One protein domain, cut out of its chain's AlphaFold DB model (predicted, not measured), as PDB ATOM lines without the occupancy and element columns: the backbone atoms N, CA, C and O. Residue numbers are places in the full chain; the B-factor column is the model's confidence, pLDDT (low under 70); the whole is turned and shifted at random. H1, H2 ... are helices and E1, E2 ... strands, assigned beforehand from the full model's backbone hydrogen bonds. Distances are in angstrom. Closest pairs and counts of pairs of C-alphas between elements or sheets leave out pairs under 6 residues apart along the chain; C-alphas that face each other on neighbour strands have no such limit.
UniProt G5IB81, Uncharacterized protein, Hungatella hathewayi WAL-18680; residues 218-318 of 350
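Overview. This is residues 218 to 318 of the 350 residues of an uncharacterized protein of Hungatella hathewayi WAL-18680 (UniProt G5IB81). A three-stranded sheet has helices H1 and H3 side by side over one face, making two layers, while H2 reaches away from it. The printed part has 101 residues, with three helices and three strands in the order H1 E1 H2 E2 H3 E3. The sheet, E1 E2 E3, is mixed, and so is the class; the whole is compact, radius of gyration of the C-alphas 13.9 A, spans 36 by 36 by 20 A.

Along the chain. Find E2 at residues 265 to 269, E1 at 235 to 239 and E3 at 295 to 299. H1, residues 220 to 231, begins at C-alpha (-30.270, 41.232, -20.673); H2 is 248 to 258; H3, 275 to 288, runs 20.0 A.

Arrangement. E2 is antiparallel to E1 (N 236 to O 268, 2.9 A) and parallel to E3 (N 267 to O 296, 2.8 A). E2, H3, E3 form a strand-helix-strand unit, parallel strands joined through a helix, with a right-handed crossover. H1 touches H3, closest C-alphas Ser 227 and Leu 281, 6.9 A, at a shallow tilt of 29 degrees, opposite ways. H2 only grazes the sheet with residues 257 to 258. O i to N i+4 pairs are within hydrogen-bond range throughout H1 and H2, and 9 of 10 in H3.

Size, cuts and confidence. The farthest C-alphas, Val 291 and Leu 318, are 40.6 A apart. The printed part has no cut and no long link; pLDDT is under 70 at 241 to 251, 302 to 308 and 317 to 318.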
ATOM      1  N   GLY A 218     -25.714  44.747 -25.217       82.38
ATOM      2  CA  GLY A 218     -25.373  43.351 -24.935       82.38
ATOM      3  C   GLY A 218     -25.785  42.831 -23.552       82.38
ATOM      4  O   GLY A 218     -25.484  41.684 -23.236       82.38
ATOM      5  N   THR A 219     -26.468  43.627 -22.726       86.31
ATOM      6  CA  THR A 219     -27.038  43.145 -21.457       86.31
ATOM      7  C   THR A 219     -28.459  42.616 -21.645       86.31
ATOM      8  O   THR A 219     -29.194  43.086 -22.517       86.31
ATOM      9  N   LYS A 220     -28.879  41.696 -20.766       85.69
ATOM     10  CA  LYS A 220     -30.270  41.232 -20.673       85.69
ATOM     11  C   LYS A 220     -31.268  42.392 -20.618       85.69
ATOM     12  O   LYS A 220     -32.218  42.411 -21.391       85.69
ATOM     13  N   GLY A 221     -31.009  43.385 -19.764       85.44
ATOM     14  CA  GLY A 221     -31.909  44.527 -19.578       85.44
ATOM     15  C   GLY A 221     -32.087  45.373 -20.839       85.44
ATOM     16  O   GLY A 221     -33.202  45.783 -21.139       85.44
ATOM     17  N   ALA A 222     -31.026  45.589 -21.625       86.94
ATOM     18  CA  ALA A 222     -31.144  46.308 -22.895       86.94
ATOM     19  C   ALA A 222     -31.954  45.518 -23.934       86.94
ATOM     20  O   ALA A 222     -32.775  46.101 -24.637       86.94
ATOM     21  N   ILE A 223     -31.763  44.196 -24.003       87.12
ATOM     22  CA  ILE A 223     -32.511  43.316 -24.913       87.12
ATOM     23  C   ILE A 223     -33.993  43.254 -24.520       87.12
ATOM     24  O   ILE A 223     -34.856  43.361 -25.392       87.12
ATOM     25  N   GLU A 224     -34.299  43.132 -23.226       88.19
ATOM     26  CA  GLU A 224     -35.671  43.183 -22.702       88.19
ATOM     27  C   GLU A 224     -36.335  44.520 -23.025       88.19
ATOM     28  O   GLU A 224     -37.462  44.543 -23.514       88.19
ATOM     29  N   ARG A 225     -35.624  45.637 -22.821       86.56
ATOM     30  CA  ARG A 225     -36.163  46.978 -23.067       86.56
ATOM     31  C   ARG A 225     -36.405  47.251 -24.549       86.56
ATOM     32  O   ARG A 225     -37.473  47.741 -24.895       86.56
ATOM     33  N   LEU A 226     -35.456  46.888 -25.415       87.56
ATOM     34  CA  LEU A 226     -35.600  47.007 -26.870       87.56
ATOM     35  C   LEU A 226     -36.771  46.159 -27.380       87.56
ATOM     36  O   LEU A 226     -37.591  46.635 -28.164       87.56
ATOM     37  N   SER A 227     -36.864  44.913 -26.911       85.75
ATOM     38  CA  SER A 227     -37.931  43.998 -27.318       85.75
ATOM     39  C   SER A 227     -39.293  44.479 -26.824       85.75
ATOM     40  O   SER A 227     -40.246  44.465 -27.595       85.75
ATOM     41  N   GLY A 228     -39.380  44.960 -25.581       85.56
ATOM     42  CA  GLY A 228     -40.607  45.532 -25.027       85.56
ATOM     43  C   GLY A 228     -41.069  46.788 -25.765       85.56
ATOM     44  O   GLY A 228     -42.260  46.934 -26.009       85.56
ATOM     45  N   LEU A 229     -40.137  47.650 -26.191       84.50
ATOM     46  CA  LEU A 229     -40.448  48.868 -26.946       84.50
ATOM     47  C   LEU A 229     -41.098  48.567 -28.305       84.50
ATOM     48  O   LEU A 229     -42.061  49.219 -28.684       84.50
ATOM     49  N   LEU A 230     -40.574  47.579 -29.036       81.62
ATOM     50  CA  LEU A 230     -41.063  47.215 -30.374       81.62
ATOM     51  C   LEU A 230     -42.307  46.323 -30.337       81.62
ATOM     52  O   LEU A 230     -43.156  46.393 -31.224       81.62
ATOM     53  N   LEU A 231     -42.387  45.431 -29.347       78.62
ATOM     54  CA  LEU A 231     -43.482  44.470 -29.228       78.62
ATOM     55  C   LEU A 231     -44.667  45.011 -28.427       78.62
ATOM     56  O   LEU A 231     -45.703  44.348 -28.445       78.62
ATOM     57  N   ASP A 232     -44.523  46.160 -27.761       78.62
ATOM     58  CA  ASP A 232     -45.517  46.745 -26.847       78.62
ATOM     59  C   ASP A 232     -46.096  45.694 -25.879       78.62
ATOM     60  O   ASP A 232     -47.301  45.566 -25.666       78.62
ATOM     61  N   ALA A 233     -45.215  44.826 -25.380       78.12
ATOM     62  CA  ALA A 233     -45.569  43.657 -24.589       78.12
ATOM     63  C   ALA A 233     -44.471  43.348 -23.574       78.12
ATOM     64  O   ALA A 233     -43.302  43.688 -23.765       78.12
ATOM     65  N   GLU A 234     -44.842  42.646 -22.505       76.44
ATOM     66  CA  GLU A 234     -43.858  42.091 -21.585       76.44
ATOM     67  C   GLU A 234     -43.091  40.955 -22.266       76.44
ATOM     68  O   GLU A 234     -43.664  40.014 -22.828       76.44
ATOM     69  N   VAL A 235     -41.768  41.078 -22.220       83.31
ATOM     70  CA  VAL A 235     -40.831  40.147 -22.835       83.31
ATOM     71  C   VAL A 235     -39.945  39.572 -21.748       83.31
ATOM     72  O   VAL A 235     -39.379  40.310 -20.944       83.31
ATOM     73  N   ILE A 236     -39.805  38.250 -21.746       83.94
ATOM     74  CA  ILE A 236     -38.946  37.534 -20.807       83.94
ATOM     75  C   ILE A 236     -37.721  37.048 -21.568       83.94
ATOM     76  O   ILE A 236     -37.839  36.290 -22.534       83.94
ATOM     77  N   VAL A 237     -36.538  37.459 -21.117       85.19
ATOM     78  CA  VAL A 237     -35.277  36.972 -21.683       85.19
ATOM     79  C   VAL A 237     -34.711  35.854 -20.817       85.19
ATOM     80  O   VAL A 237     -34.390  36.040 -19.636       85.19
ATOM     81  N   VAL A 238     -34.584  34.678 -21.429       82.94
ATOM     82  CA  VAL A 238     -33.992  33.480 -20.837       82.94
ATOM     83  C   VAL A 238     -32.599  33.290 -21.423       82.94
ATOM     84  O   VAL A 238     -32.427  33.048 -22.618       82.94
ATOM     85  N   GLU A 239     -31.597  33.395 -20.560       80.44
ATOM     86  CA  GLU A 239     -30.226  33.010 -20.872       80.44
ATOM     87  C   GLU A 239     -30.019  31.590 -20.381       80.44
ATOM     88  O   GLU A 239     -30.376  31.258 -19.252       80.44
ATOM     89  N   ARG A 240     -29.418  30.740 -21.207       70.00
ATOM     90  CA  ARG A 240     -29.219  29.349 -20.811       70.00
ATOM     91  C   ARG A 240     -28.258  29.175 -19.631       70.00
ATOM     92  O   ARG A 240     -28.338  28.184 -18.913       70.00
ATOM     93  N   GLY A 241     -27.340  30.123 -19.449       63.16
ATOM     94  CA  GLY A 241     -26.325  30.067 -18.403       63.16
ATOM     95  C   GLY A 241     -25.439  28.815 -18.480       63.16
ATOM     96  O   GLY A 241     -25.596  27.923 -19.313       63.16
ATOM     97  N   LYS A 242     -24.457  28.730 -17.580       54.09
ATOM     98  CA  LYS A 242     -23.720  27.483 -17.324       54.09
ATOM     99  C   LYS A 242     -24.452  26.665 -16.257       54.09
ATOM    100  O   LYS A 242     -23.847  26.325 -15.242       54.09
ATOM    101  N   GLU A 243     -25.749  26.415 -16.420       54.75
ATOM    102  CA  GLU A 243     -26.464  25.615 -15.427       54.75
ATOM    103  C   GLU A 243     -26.029  24.149 -15.490       54.75
ATOM    104  O   GLU A 243     -26.040  23.478 -16.524       54.75
ATOM    105  N   HIS A 244     -25.563  23.699 -14.329       49.56
ATOM    106  CA  HIS A 244     -24.946  22.416 -14.040       49.56
ATOM    107  C   HIS A 244     -26.030  21.365 -13.771       49.56
ATOM    108  O   HIS A 244     -25.962  20.643 -12.779       49.56
ATOM    109  N   ASP A 245     -27.069  21.315 -14.608       54.59
ATOM    110  CA  ASP A 245     -28.201  20.450 -14.306       54.59
ATOM    111  C   ASP A 245     -27.826  18.979 -14.541       54.59
ATOM    112  O   ASP A 245     -27.352  18.579 -15.613       54.59
ATOM    113  N   SER A 246     -27.937  18.194 -13.471       52.78
ATOM    114  CA  SER A 246     -27.427  16.819 -13.389       52.78
ATOM    115  C   SER A 246     -28.347  15.796 -14.059       52.78
ATOM    116  O   SER A 246     -27.929  14.664 -14.307       52.78
ATOM    117  N   ASP A 247     -29.575  16.200 -14.394       65.50
ATOM    118  CA  ASP A 247     -30.604  15.307 -14.903       65.50
ATOM    119  C   ASP A 247     -30.706  15.352 -16.441       65.50
ATOM    120  O   ASP A 247     -31.058  16.355 -17.069       65.50
ATOM    121  N   SER A 248     -30.372  14.223 -17.069       64.12
ATOM    122  CA  SER A 248     -30.261  14.078 -18.530       64.12
ATOM    123  C   SER A 248     -31.540  14.444 -19.296       64.12
ATOM    124  O   SER A 248     -31.459  15.023 -20.380       64.12
ATOM    125  N   ARG A 249     -32.720  14.170 -18.723       66.31
ATOM    126  CA  ARG A 249     -34.019  14.420 -19.376       66.31
ATOM    127  C   ARG A 249     -34.359  15.906 -19.453       66.31
ATOM    128  O   ARG A 249     -34.820  16.374 -20.492       66.31
ATOM    129  N   PHE A 250     -34.101  16.651 -18.378       68.06
ATOM    130  CA  PHE A 250     -34.292  18.103 -18.358       68.06
ATOM    131  C   PHE A 250     -33.330  18.790 -19.321       68.06
ATOM    132  O   PHE A 250     -33.723  19.702 -20.048       68.06
ATOM    133  N   ARG A 251     -32.099  18.277 -19.421       69.75
ATOM    134  CA  ARG A 251     -31.102  18.772 -20.367       69.75
ATOM    135  C   ARG A 251     -31.528  18.589 -21.824       69.75
ATOM    136  O   ARG A 251     -31.374  19.517 -22.609       69.75
ATOM    137  N   GLU A 252     -32.087  17.440 -22.203       72.38
ATOM    138  CA  GLU A 252     -32.590  17.223 -23.571       72.38
ATOM    139  C   GLU A 252     -33.762  18.151 -23.922       72.38
ATOM    140  O   GLU A 252     -33.760  18.765 -24.993       72.38
ATOM    141  N   ALA A 253     -34.723  18.316 -23.009       72.19
ATOM    142  CA  ALA A 253     -35.846  19.233 -23.199       72.19
ATOM    143  C   ALA A 253     -35.385  20.701 -23.296       72.19
ATOM    144  O   ALA A 253     -35.805  21.426 -24.199       72.19
ATOM    145  N   ALA A 254     -34.466  21.128 -22.425       71.31
ATOM    146  CA  ALA A 254     -33.899  22.474 -22.446       71.31
ATOM    147  C   ALA A 254     -33.091  22.745 -23.726       71.31
ATOM    148  O   ALA A 254     -33.207  23.823 -24.304       71.31
ATOM    149  N   ASN A 255     -32.326  21.761 -24.215       74.25
ATOM    150  CA  ASN A 255     -31.586  21.885 -25.472       74.25
ATOM    151  C   ASN A 255     -32.521  22.100 -26.669       74.25
ATOM    152  O   ASN A 255     -32.203  22.869 -27.574       74.25
ATOM    153  N   ARG A 256     -33.674  21.417 -26.677       75.19
ATOM    154  CA  ARG A 256     -34.679  21.551 -27.736       75.19
ATOM    155  C   ARG A 256     -35.343  22.930 -27.730       75.19
ATOM    156  O   ARG A 256     -35.625  23.452 -28.803       75.19
ATOM    157  N   LEU A 257     -35.617  23.489 -26.552       72.69
ATOM    158  CA  LEU A 257     -36.375  24.738 -26.409       72.69
ATOM    159  C   LEU A 257     -35.500  26.000 -26.428       72.69
ATOM    160  O   LEU A 257     -35.951  27.036 -26.904       72.69
ATOM    161  N   TYR A 258     -34.264  25.944 -25.931       73.44
ATOM    162  CA  TYR A 258     -33.432  27.141 -25.738       73.44
ATOM    163  C   TYR A 258     -32.088  27.097 -26.484       73.44
ATOM    164  O   TYR A 258     -31.278  28.009 -26.340       73.44
ATOM    165  N   GLY A 259     -31.846  26.062 -27.299       70.62
ATOM    166  CA  GLY A 259     -30.641  25.918 -28.125       70.62
ATOM    167  C   GLY A 259     -29.539  25.071 -27.485       70.62
ATOM    168  O   GLY A 259     -29.701  24.523 -26.396       70.62
ATOM    169  N   THR A 260     -28.379  24.944 -28.149       70.19
ATOM    170  CA  THR A 260     -27.214  24.111 -27.734       70.19
ATOM    171  C   THR A 260     -25.959  24.910 -27.339       70.19
ATOM    172  O   THR A 260     -25.067  24.355 -26.695       70.19
ATOM    173  N   GLY A 261     -25.919  26.214 -27.620       71.94
ATOM    174  CA  GLY A 261     -24.863  27.127 -27.194       71.94
ATOM    175  C   GLY A 261     -25.017  27.611 -25.748       71.94
ATOM    176  O   GLY A 261     -26.116  27.737 -25.214       71.94
ATOM    177  N   ALA A 262     -23.883  27.893 -25.100       71.75
ATOM    178  CA  ALA A 262     -23.829  28.433 -23.735       71.75
ATOM    179  C   ALA A 262     -24.167  29.936 -23.655       71.75
ATOM    180  O   ALA A 262     -24.366  30.462 -22.564       71.75
ATOM    181  N   PHE A 263     -24.199  30.616 -24.804       74.69
ATOM    182  CA  PHE A 263     -24.484  32.048 -24.941       74.69
ATOM    183  C   PHE A 263     -25.755  32.301 -25.760       74.69
ATOM    184  O   PHE A 263     -25.961  33.420 -26.236       74.69
ATOM    185  N   ASP A 264     -26.561  31.256 -25.967       81.25
ATOM    186  CA  ASP A 264     -27.833  31.351 -26.672       81.25
ATOM    187  C   ASP A 264     -28.839  32.062 -25.768       81.25
ATOM    188  O   ASP A 264     -28.959  31.767 -24.572       81.25
ATOM    189  N   ILE A 265     -29.538  33.023 -26.359       83.38
ATOM    190  CA  ILE A 265     -30.515  33.868 -25.686       83.38
ATOM    191  C   ILE A 265     -31.867  33.558 -26.309       83.38
ATOM    192  O   ILE A 265     -32.032  33.661 -27.526       83.38
ATOM    193  N   THR A 266     -32.841  33.182 -25.486       85.12
ATOM    194  CA  THR A 266     -34.217  32.979 -25.941       85.12
ATOM    195  C   THR A 266     -35.097  34.094 -25.406       85.12
ATOM    196  O   THR A 266     -35.150  34.341 -24.203       85.12
ATOM    197  N   ILE A 267     -35.774  34.778 -26.318       85.25
ATOM    198  CA  ILE A 267     -36.674  35.886 -26.038       85.25
ATOM    199  C   ILE A 267     -38.098  35.358 -26.162       85.25
ATOM    200  O   ILE A 267     -38.502  34.897 -27.231       85.25
ATOM    201  N   LEU A 268     -38.847  35.416 -25.067       84.75
ATOM    202  CA  LEU A 268     -40.224  34.948 -24.991       84.75
ATOM    203  C   LEU A 268     -41.164  36.154 -24.946       84.75
ATOM    204  O   LEU A 268     -41.105  36.949 -24.008       84.75
ATOM    205  N   ALA A 269     -42.034  36.283 -25.944       84.44
ATOM    206  CA  ALA A 269     -42.989  37.384 -26.051       84.44
ATOM    207  C   ALA A 269     -44.429  36.878 -25.912       84.44
ATOM    208  O   ALA A 269     -44.839  35.961 -26.625       84.44
ATOM    209  N   MET A 270     -45.216  37.492 -25.026       76.75
ATOM    210  CA  MET A 270     -46.627  37.146 -24.789       76.75
ATOM    211  C   MET A 270     -47.558  37.834 -25.797       76.75
ATOM    212  O   MET A 270     -48.396  38.658 -25.433       76.75
ATOM    213  N   ARG A 271     -47.391  37.518 -27.085       77.69
ATOM    214  CA  ARG A 271     -48.132  38.142 -28.191       77.69
ATOM    215  C   ARG A 271     -48.409  37.141 -29.311       77.69
ATOM    216  O   ARG A 271     -47.729  36.125 -29.440       77.69
ATOM    217  N   GLU A 272     -49.415  37.438 -30.128       73.62
ATOM    218  CA  GLU A 272     -49.658  36.720 -31.376       73.62
ATOM    219  C   GLU A 272     -48.495  36.874 -32.364       73.62
ATOM    220  O   GLU A 272     -47.716  37.827 -32.311       73.62
ATOM    221  N   TYR A 273     -48.377  35.891 -33.252       76.12
ATOM    222  CA  TYR A 273     -47.294  35.815 -34.219       76.12
ATOM    223  C   TYR A 273     -47.481  36.837 -35.339       76.12
ATOM    224  O   TYR A 273     -48.487  36.796 -36.045       76.12
ATOM    225  N   ASP A 274     -46.476  37.685 -35.544       78.38
ATOM    226  CA  ASP A 274     -46.398  38.616 -36.668       78.38
ATOM    227  C   ASP A 274     -45.002  38.532 -37.305       78.38
ATOM    228  O   ASP A 274     -43.988  38.863 -36.680       78.38
ATOM    229  N   GLU A 275     -44.953  38.077 -38.561       78.69
ATOM    230  CA  GLU A 275     -43.717  37.957 -39.350       78.69
ATOM    231  C   GLU A 275     -43.010  39.303 -39.536       78.69
ATOM    232  O   GLU A 275     -41.781  39.385 -39.482       78.69
ATOM    233  N   SER A 276     -43.771  40.381 -39.739       79.38
ATOM    234  CA  SER A 276     -43.204  41.705 -39.986       79.38
ATOM    235  C   SER A 276     -42.493  42.234 -38.742       79.38
ATOM    236  O   SER A 276     -41.377  42.742 -38.827       79.38
ATOM    237  N   LEU A 277     -43.108  42.088 -37.565       77.75
ATOM    238  CA  LEU A 277     -42.529  42.501 -36.286       77.75
ATOM    239  C   LEU A 277     -41.319  41.644 -35.920       77.75
ATOM    240  O   LEU A 277     -40.304  42.175 -35.474       77.75
ATOM    241  N   LYS A 278     -41.396  40.333 -36.160       82.56
ATOM    242  CA  LYS A 278     -40.284  39.405 -35.941       82.56
ATOM    243  C   LYS A 278     -39.042  39.809 -36.729       82.56
ATOM    244  O   LYS A 278     -37.970  39.915 -36.139       82.56
ATOM    245  N   ASN A 279     -39.174  40.054 -38.032       83.06
ATOM    246  CA  ASN A 279     -38.031  40.410 -38.878       83.06
ATOM    247  C   ASN A 279     -37.411  41.749 -38.460       83.06
ATOM    248  O   ASN A 279     -36.190  41.863 -38.373       83.06
ATOM    249  N   ARG A 280     -38.253  42.730 -38.112       81.06
ATOM    250  CA  ARG A 280     -37.815  44.030 -37.583       81.06
ATOM    251  C   ARG A 280     -37.030  43.895 -36.286       81.06
ATOM    252  O   ARG A 280     -35.937  44.443 -36.159       81.06
ATOM    253  N   LEU A 281     -37.570  43.130 -35.341       84.19
ATOM    254  CA  LEU A 281     -36.935  42.913 -34.052       84.19
ATOM    255  C   LEU A 281     -35.621  42.140 -34.201       84.19
ATOM    256  O   LEU A 281     -34.642  42.507 -33.566       84.19
ATOM    257  N   LEU A 282     -35.565  41.114 -35.054       85.19
ATOM    258  CA  LEU A 282     -34.332  40.363 -35.304       85.19
ATOM    259  C   LEU A 282     -33.234  41.238 -35.919       85.19
ATOM    260  O   LEU A 282     -32.092  41.139 -35.480       85.19
ATOM    261  N   CYS A 283     -33.576  42.116 -36.868       83.44
ATOM    262  CA  CYS A 283     -32.626  43.062 -37.462       83.44
ATOM    263  C   CYS A 283     -32.012  43.991 -36.402       83.44
ATOM    264  O   CYS A 283     -30.794  44.140 -36.320       83.44
ATOM    265  N   LEU A 284     -32.845  44.553 -35.522       84.69
ATOM    266  CA  LEU A 284     -32.366  45.416 -34.443       84.69
ATOM    267  C   LEU A 284     -31.588  44.622 -33.386       84.69
ATOM    268  O   LEU A 284     -30.512  45.033 -32.963       84.69
ATOM    269  N   LEU A 285     -32.069  43.447 -32.982       86.44
ATOM    270  CA  LEU A 285     -31.379  42.603 -32.006       86.44
ATOM    271  C   LEU A 285     -30.002  42.146 -32.487       86.44
ATOM    272  O   LEU A 285     -29.099  42.030 -31.660       86.44
ATOM    273  N   ASP A 286     -29.810  41.927 -33.789       85.44
ATOM    274  CA  ASP A 286     -28.497  41.589 -34.348       85.44
ATOM    275  C   ASP A 286     -27.459  42.686 -34.071       85.44
ATOM    276  O   ASP A 286     -26.304  42.392 -33.756       85.44
ATOM    277  N   GLN A 287     -27.898  43.946 -34.051       85.31
ATOM    278  CA  GLN A 287     -27.045  45.088 -33.736       85.31
ATOM    279  C   GLN A 287     -26.740  45.206 -32.241       85.31
ATOM    280  O   GLN A 287     -25.672  45.707 -31.891       85.31
ATOM    281  N   PHE A 288     -27.645  44.770 -31.353       84.69
ATOM    282  CA  PHE A 288     -27.517  44.902 -29.892       84.69
ATOM    283  C   PHE A 288     -26.990  43.653 -29.173       84.69
ATOM    284  O   PHE A 288     -26.568  43.761 -28.016       84.69
ATOM    285  N   LYS A 289     -26.993  42.482 -29.819       84.88
ATOM    286  CA  LYS A 289     -26.577  41.223 -29.189       84.88
ATOM    287  C   LYS A 289     -25.058  41.141 -28.977       84.88
ATOM    288  O   LYS A 289     -24.280  41.664 -29.780       84.88
ATOM    289  N   PRO A 290     -24.603  40.419 -27.940       81.75
ATOM    290  CA  PRO A 290     -23.194  40.088 -27.783       81.75
ATOM    291  C   PRO A 290     -22.656  39.270 -28.962       81.75
ATOM    292  O   PRO A 290     -23.359  38.481 -29.604       81.75
ATOM    293  N   VAL A 291     -21.356  39.408 -29.218       78.94
ATOM    294  CA  VAL A 291     -20.669  38.608 -30.236       78.94
ATOM    295  C   VAL A 291     -20.769  37.123 -29.859       78.94
ATOM    296  O   VAL A 291     -20.464  36.751 -28.730       78.94
ATOM    297  N   ARG A 292     -21.143  36.272 -30.827       78.62
ATOM    298  CA  ARG A 292     -21.378  34.812 -30.694       78.62
ATOM    299  C   ARG A 292     -22.682  34.374 -30.016       78.62
ATOM    300  O   ARG A 292     -22.903  33.169 -29.938       78.62
ATOM    301  N   SER A 293     -23.549  35.288 -29.591       81.81
ATOM    302  CA  SER A 293     -24.897  34.919 -29.141       81.81
ATOM    303  C   SER A 293     -25.822  34.678 -30.334       81.81
ATOM    304  O   SER A 293     -25.868  35.494 -31.264       81.81
ATOM    305  N   GLN A 294     -26.546  33.556 -30.308       81.38
ATOM    306  CA  GLN A 294     -27.707  33.320 -31.166       81.38
ATOM    307  C   GLN A 294     -28.965  33.734 -30.413       81.38
ATOM    308  O   GLN A 294     -29.108  33.437 -29.226       81.38
ATOM    309  N   VAL A 295     -29.852  34.450 -31.100       83.56
ATOM    310  CA  VAL A 295     -31.094  34.948 -30.518       83.56
ATOM    311  C   VAL A 295     -32.258  34.163 -31.099       83.56
ATOM    312  O   VAL A 295     -32.495  34.197 -32.304       83.56
ATOM    313  N   ASN A 296     -32.985  33.468 -30.229       82.69
ATOM    314  CA  ASN A 296     -34.185  32.723 -30.579       82.69
ATOM    315  C   ASN A 296     -35.404  33.514 -30.102       82.69
ATOM    316  O   ASN A 296     -35.591  33.688 -28.901       82.69
ATOM    317  N   LEU A 297     -36.228  34.005 -31.028       83.62
ATOM    318  CA  LEU A 297     -37.466  34.710 -30.695       83.62
ATOM    319  C   LEU A 297     -38.655  33.749 -30.747       83.62
ATOM    320  O   LEU A 297     -38.899  33.115 -31.775       83.62
ATOM    321  N   VAL A 298     -39.412  33.679 -29.654       82.94
ATOM    322  CA  VAL A 298     -40.562  32.788 -29.502       82.94
ATOM    323  C   VAL A 298     -41.784  33.592 -29.073       82.94
ATOM    324  O   VAL A 298     -41.792  34.239 -28.026       82.94
ATOM    325  N   PHE A 299     -42.843  33.502 -29.872       82.12
ATOM    326  CA  PHE A 299     -44.145  34.088 -29.565       82.12
ATOM    327  C   PHE A 299     -45.003  33.062 -28.825       82.12
ATOM    328  O   PHE A 299     -45.342  32.008 -29.369       82.12
ATOM    329  N   MET A 300     -45.323  33.354 -27.569       76.94
ATOM    330  CA  MET A 300     -46.106  32.482 -26.703       76.94
ATOM    331  C   MET A 300     -47.599  32.764 -26.869       76.94
ATOM    332  O   MET A 300     -48.058  33.899 -26.739       76.94
ATOM    333  N   ARG A 301     -48.372  31.702 -27.111       72.94
ATOM    334  CA  ARG A 301     -49.840  31.743 -27.118       72.94
ATOM    335  C   ARG A 301     -50.384  31.362 -25.740       72.94
ATOM    336  O   ARG A 301     -49.704  30.697 -24.961       72.94
ATOM    337  N   ARG A 302     -51.633  31.756 -25.461       65.44
ATOM    338  CA  ARG A 302     -52.350  31.413 -24.215       65.44
ATOM    339  C   ARG A 302     -52.815  29.949 -24.139       65.44
ATOM    340  O   ARG A 302     -53.186  29.504 -23.063       65.44
ATOM    341  N   ASN A 303     -52.764  29.207 -25.249       66.31
ATOM    342  CA  ASN A 303     -53.181  27.802 -25.339       66.31
ATOM    343  C   ASN A 303     -52.030  26.945 -25.889       66.31
ATOM    344  O   ASN A 303     -52.072  26.496 -27.034       66.31
ATOM    345  N   SER A 304     -50.971  26.767 -25.099       63.88
ATOM    346  CA  SER A 304     -49.795  25.984 -25.502       63.88
ATOM    347  C   SER A 304     -49.875  24.533 -25.020       63.88
ATOM    348  O   SER A 304     -50.265  24.259 -23.885       63.88
ATOM    349  N   ILE A 305     -49.431  23.599 -25.864       66.94
ATOM    350  CA  ILE A 305     -49.337  22.172 -25.530       66.94
ATOM    351  C   ILE A 305     -48.270  21.961 -24.438       66.94
ATOM    352  O   ILE A 305     -47.179  22.541 -24.485       66.94
ATOM    353  N   LEU A 306     -48.575  21.102 -23.458       66.06
ATOM    354  CA  LEU A 306     -47.632  20.681 -22.416       66.06
ATOM    355  C   LEU A 306     -46.385  20.032 -23.040       66.06
ATOM    356  O   LEU A 306     -46.491  19.138 -23.875       66.06
ATOM    357  N   GLY A 307     -45.200  20.482 -22.621       59.66
ATOM    358  CA  GLY A 307     -43.911  20.059 -23.186       59.66
ATOM    359  C   GLY A 307     -43.329  21.001 -24.253       59.66
ATOM    360  O   GLY A 307     -42.198  20.785 -24.685       59.66
ATOM    361  N   GLY A 308     -44.068  22.043 -24.658       69.25
ATOM    362  CA  GLY A 308     -43.555  23.192 -25.416       69.25
ATOM    363  C   GLY A 308     -43.265  24.406 -24.521       69.25
ATOM    364  O   GLY A 308     -43.004  24.261 -23.329       69.25
ATOM    365  N   TYR A 309     -43.365  25.620 -25.077       71.06
ATOM    366  CA  TYR A 309     -43.293  26.881 -24.319       71.06
ATOM    367  C   TYR A 309     -44.597  27.129 -23.538       71.06
ATOM    368  O   TYR A 309     -45.408  27.989 -23.890       71.06
ATOM    369  N   CYS A 310     -44.827  26.308 -22.514       73.44
ATOM    370  CA  CYS A 310     -45.962  26.383 -21.601       73.44
ATOM    371  C   CYS A 310     -45.437  26.476 -20.162       73.44
ATOM    372  O   CYS A 310     -44.792  25.548 -19.672       73.44
ATOM    373  N   TYR A 311     -45.704  27.597 -19.500       77.44
ATOM    374  CA  TYR A 311     -45.286  27.897 -18.137       77.44
ATOM    375  C   TYR A 311     -46.522  28.139 -17.273       77.44
ATOM    376  O   TYR A 311     -47.409  28.916 -17.641       77.44
ATOM    377  N   LEU A 312     -46.556  27.476 -16.114       76.25
ATOM    378  CA  LEU A 312     -47.719  27.421 -15.223       76.25
ATOM    379  C   LEU A 312     -48.223  28.805 -14.796       76.25
ATOM    380  O   LEU A 312     -49.424  29.045 -14.844       76.25
ATOM    381  N   ASP A 313     -47.311  29.718 -14.462       73.81
ATOM    382  CA  ASP A 313     -47.658  31.057 -13.967       73.81
ATOM    383  C   ASP A 313     -47.868  32.098 -15.081       73.81
ATOM    384  O   ASP A 313     -48.192  33.247 -14.791       73.81
ATOM    385  N   ILE A 314     -47.658  31.731 -16.351       71.69
ATOM    386  CA  ILE A 314     -47.593  32.695 -17.460       71.69
ATOM    387  C   ILE A 314     -48.688  32.429 -18.497       71.69
ATOM    388  O   ILE A 314     -49.494  33.310 -18.788       71.69
ATOM    389  N   ASN A 315     -48.718  31.233 -19.089       71.38
ATOM    390  CA  ASN A 315     -49.585  30.933 -20.235       71.38
ATOM    391  C   ASN A 315     -50.264  29.560 -20.175       71.38
ATOM    392  O   ASN A 315     -50.894  29.159 -21.153       71.38
ATOM    393  N   ALA A 316     -50.150  28.834 -19.063       72.25
ATOM    394  CA  ALA A 316     -50.884  27.594 -18.886       72.25
ATOM    395  C   ALA A 316     -52.369  27.890 -18.656       72.25
ATOM    396  O   ALA A 316     -52.761  28.486 -17.654       72.25
ATOM    397  N   THR A 317     -53.209  27.436 -19.577       65.62
ATOM    398  CA  THR A 317     -54.664  27.435 -19.423       65.62
ATOM    399  C   THR A 317     -55.169  25.999 -19.467       65.62
ATOM    400  O   THR A 317     -54.624  25.142 -20.169       65.62
ATOM    401  N   LEU A 318     -56.204  25.704 -18.679       65.75
ATOM    402  CA  LEU A 318     -56.925  24.446 -18.828       65.75
ATOM    403  C   LEU A 318     -57.705  24.514 -20.138       65.75
ATOM    404  O   LEU A 318     -58.405  25.489 -20.396       65.75
TER     405      LEU A 318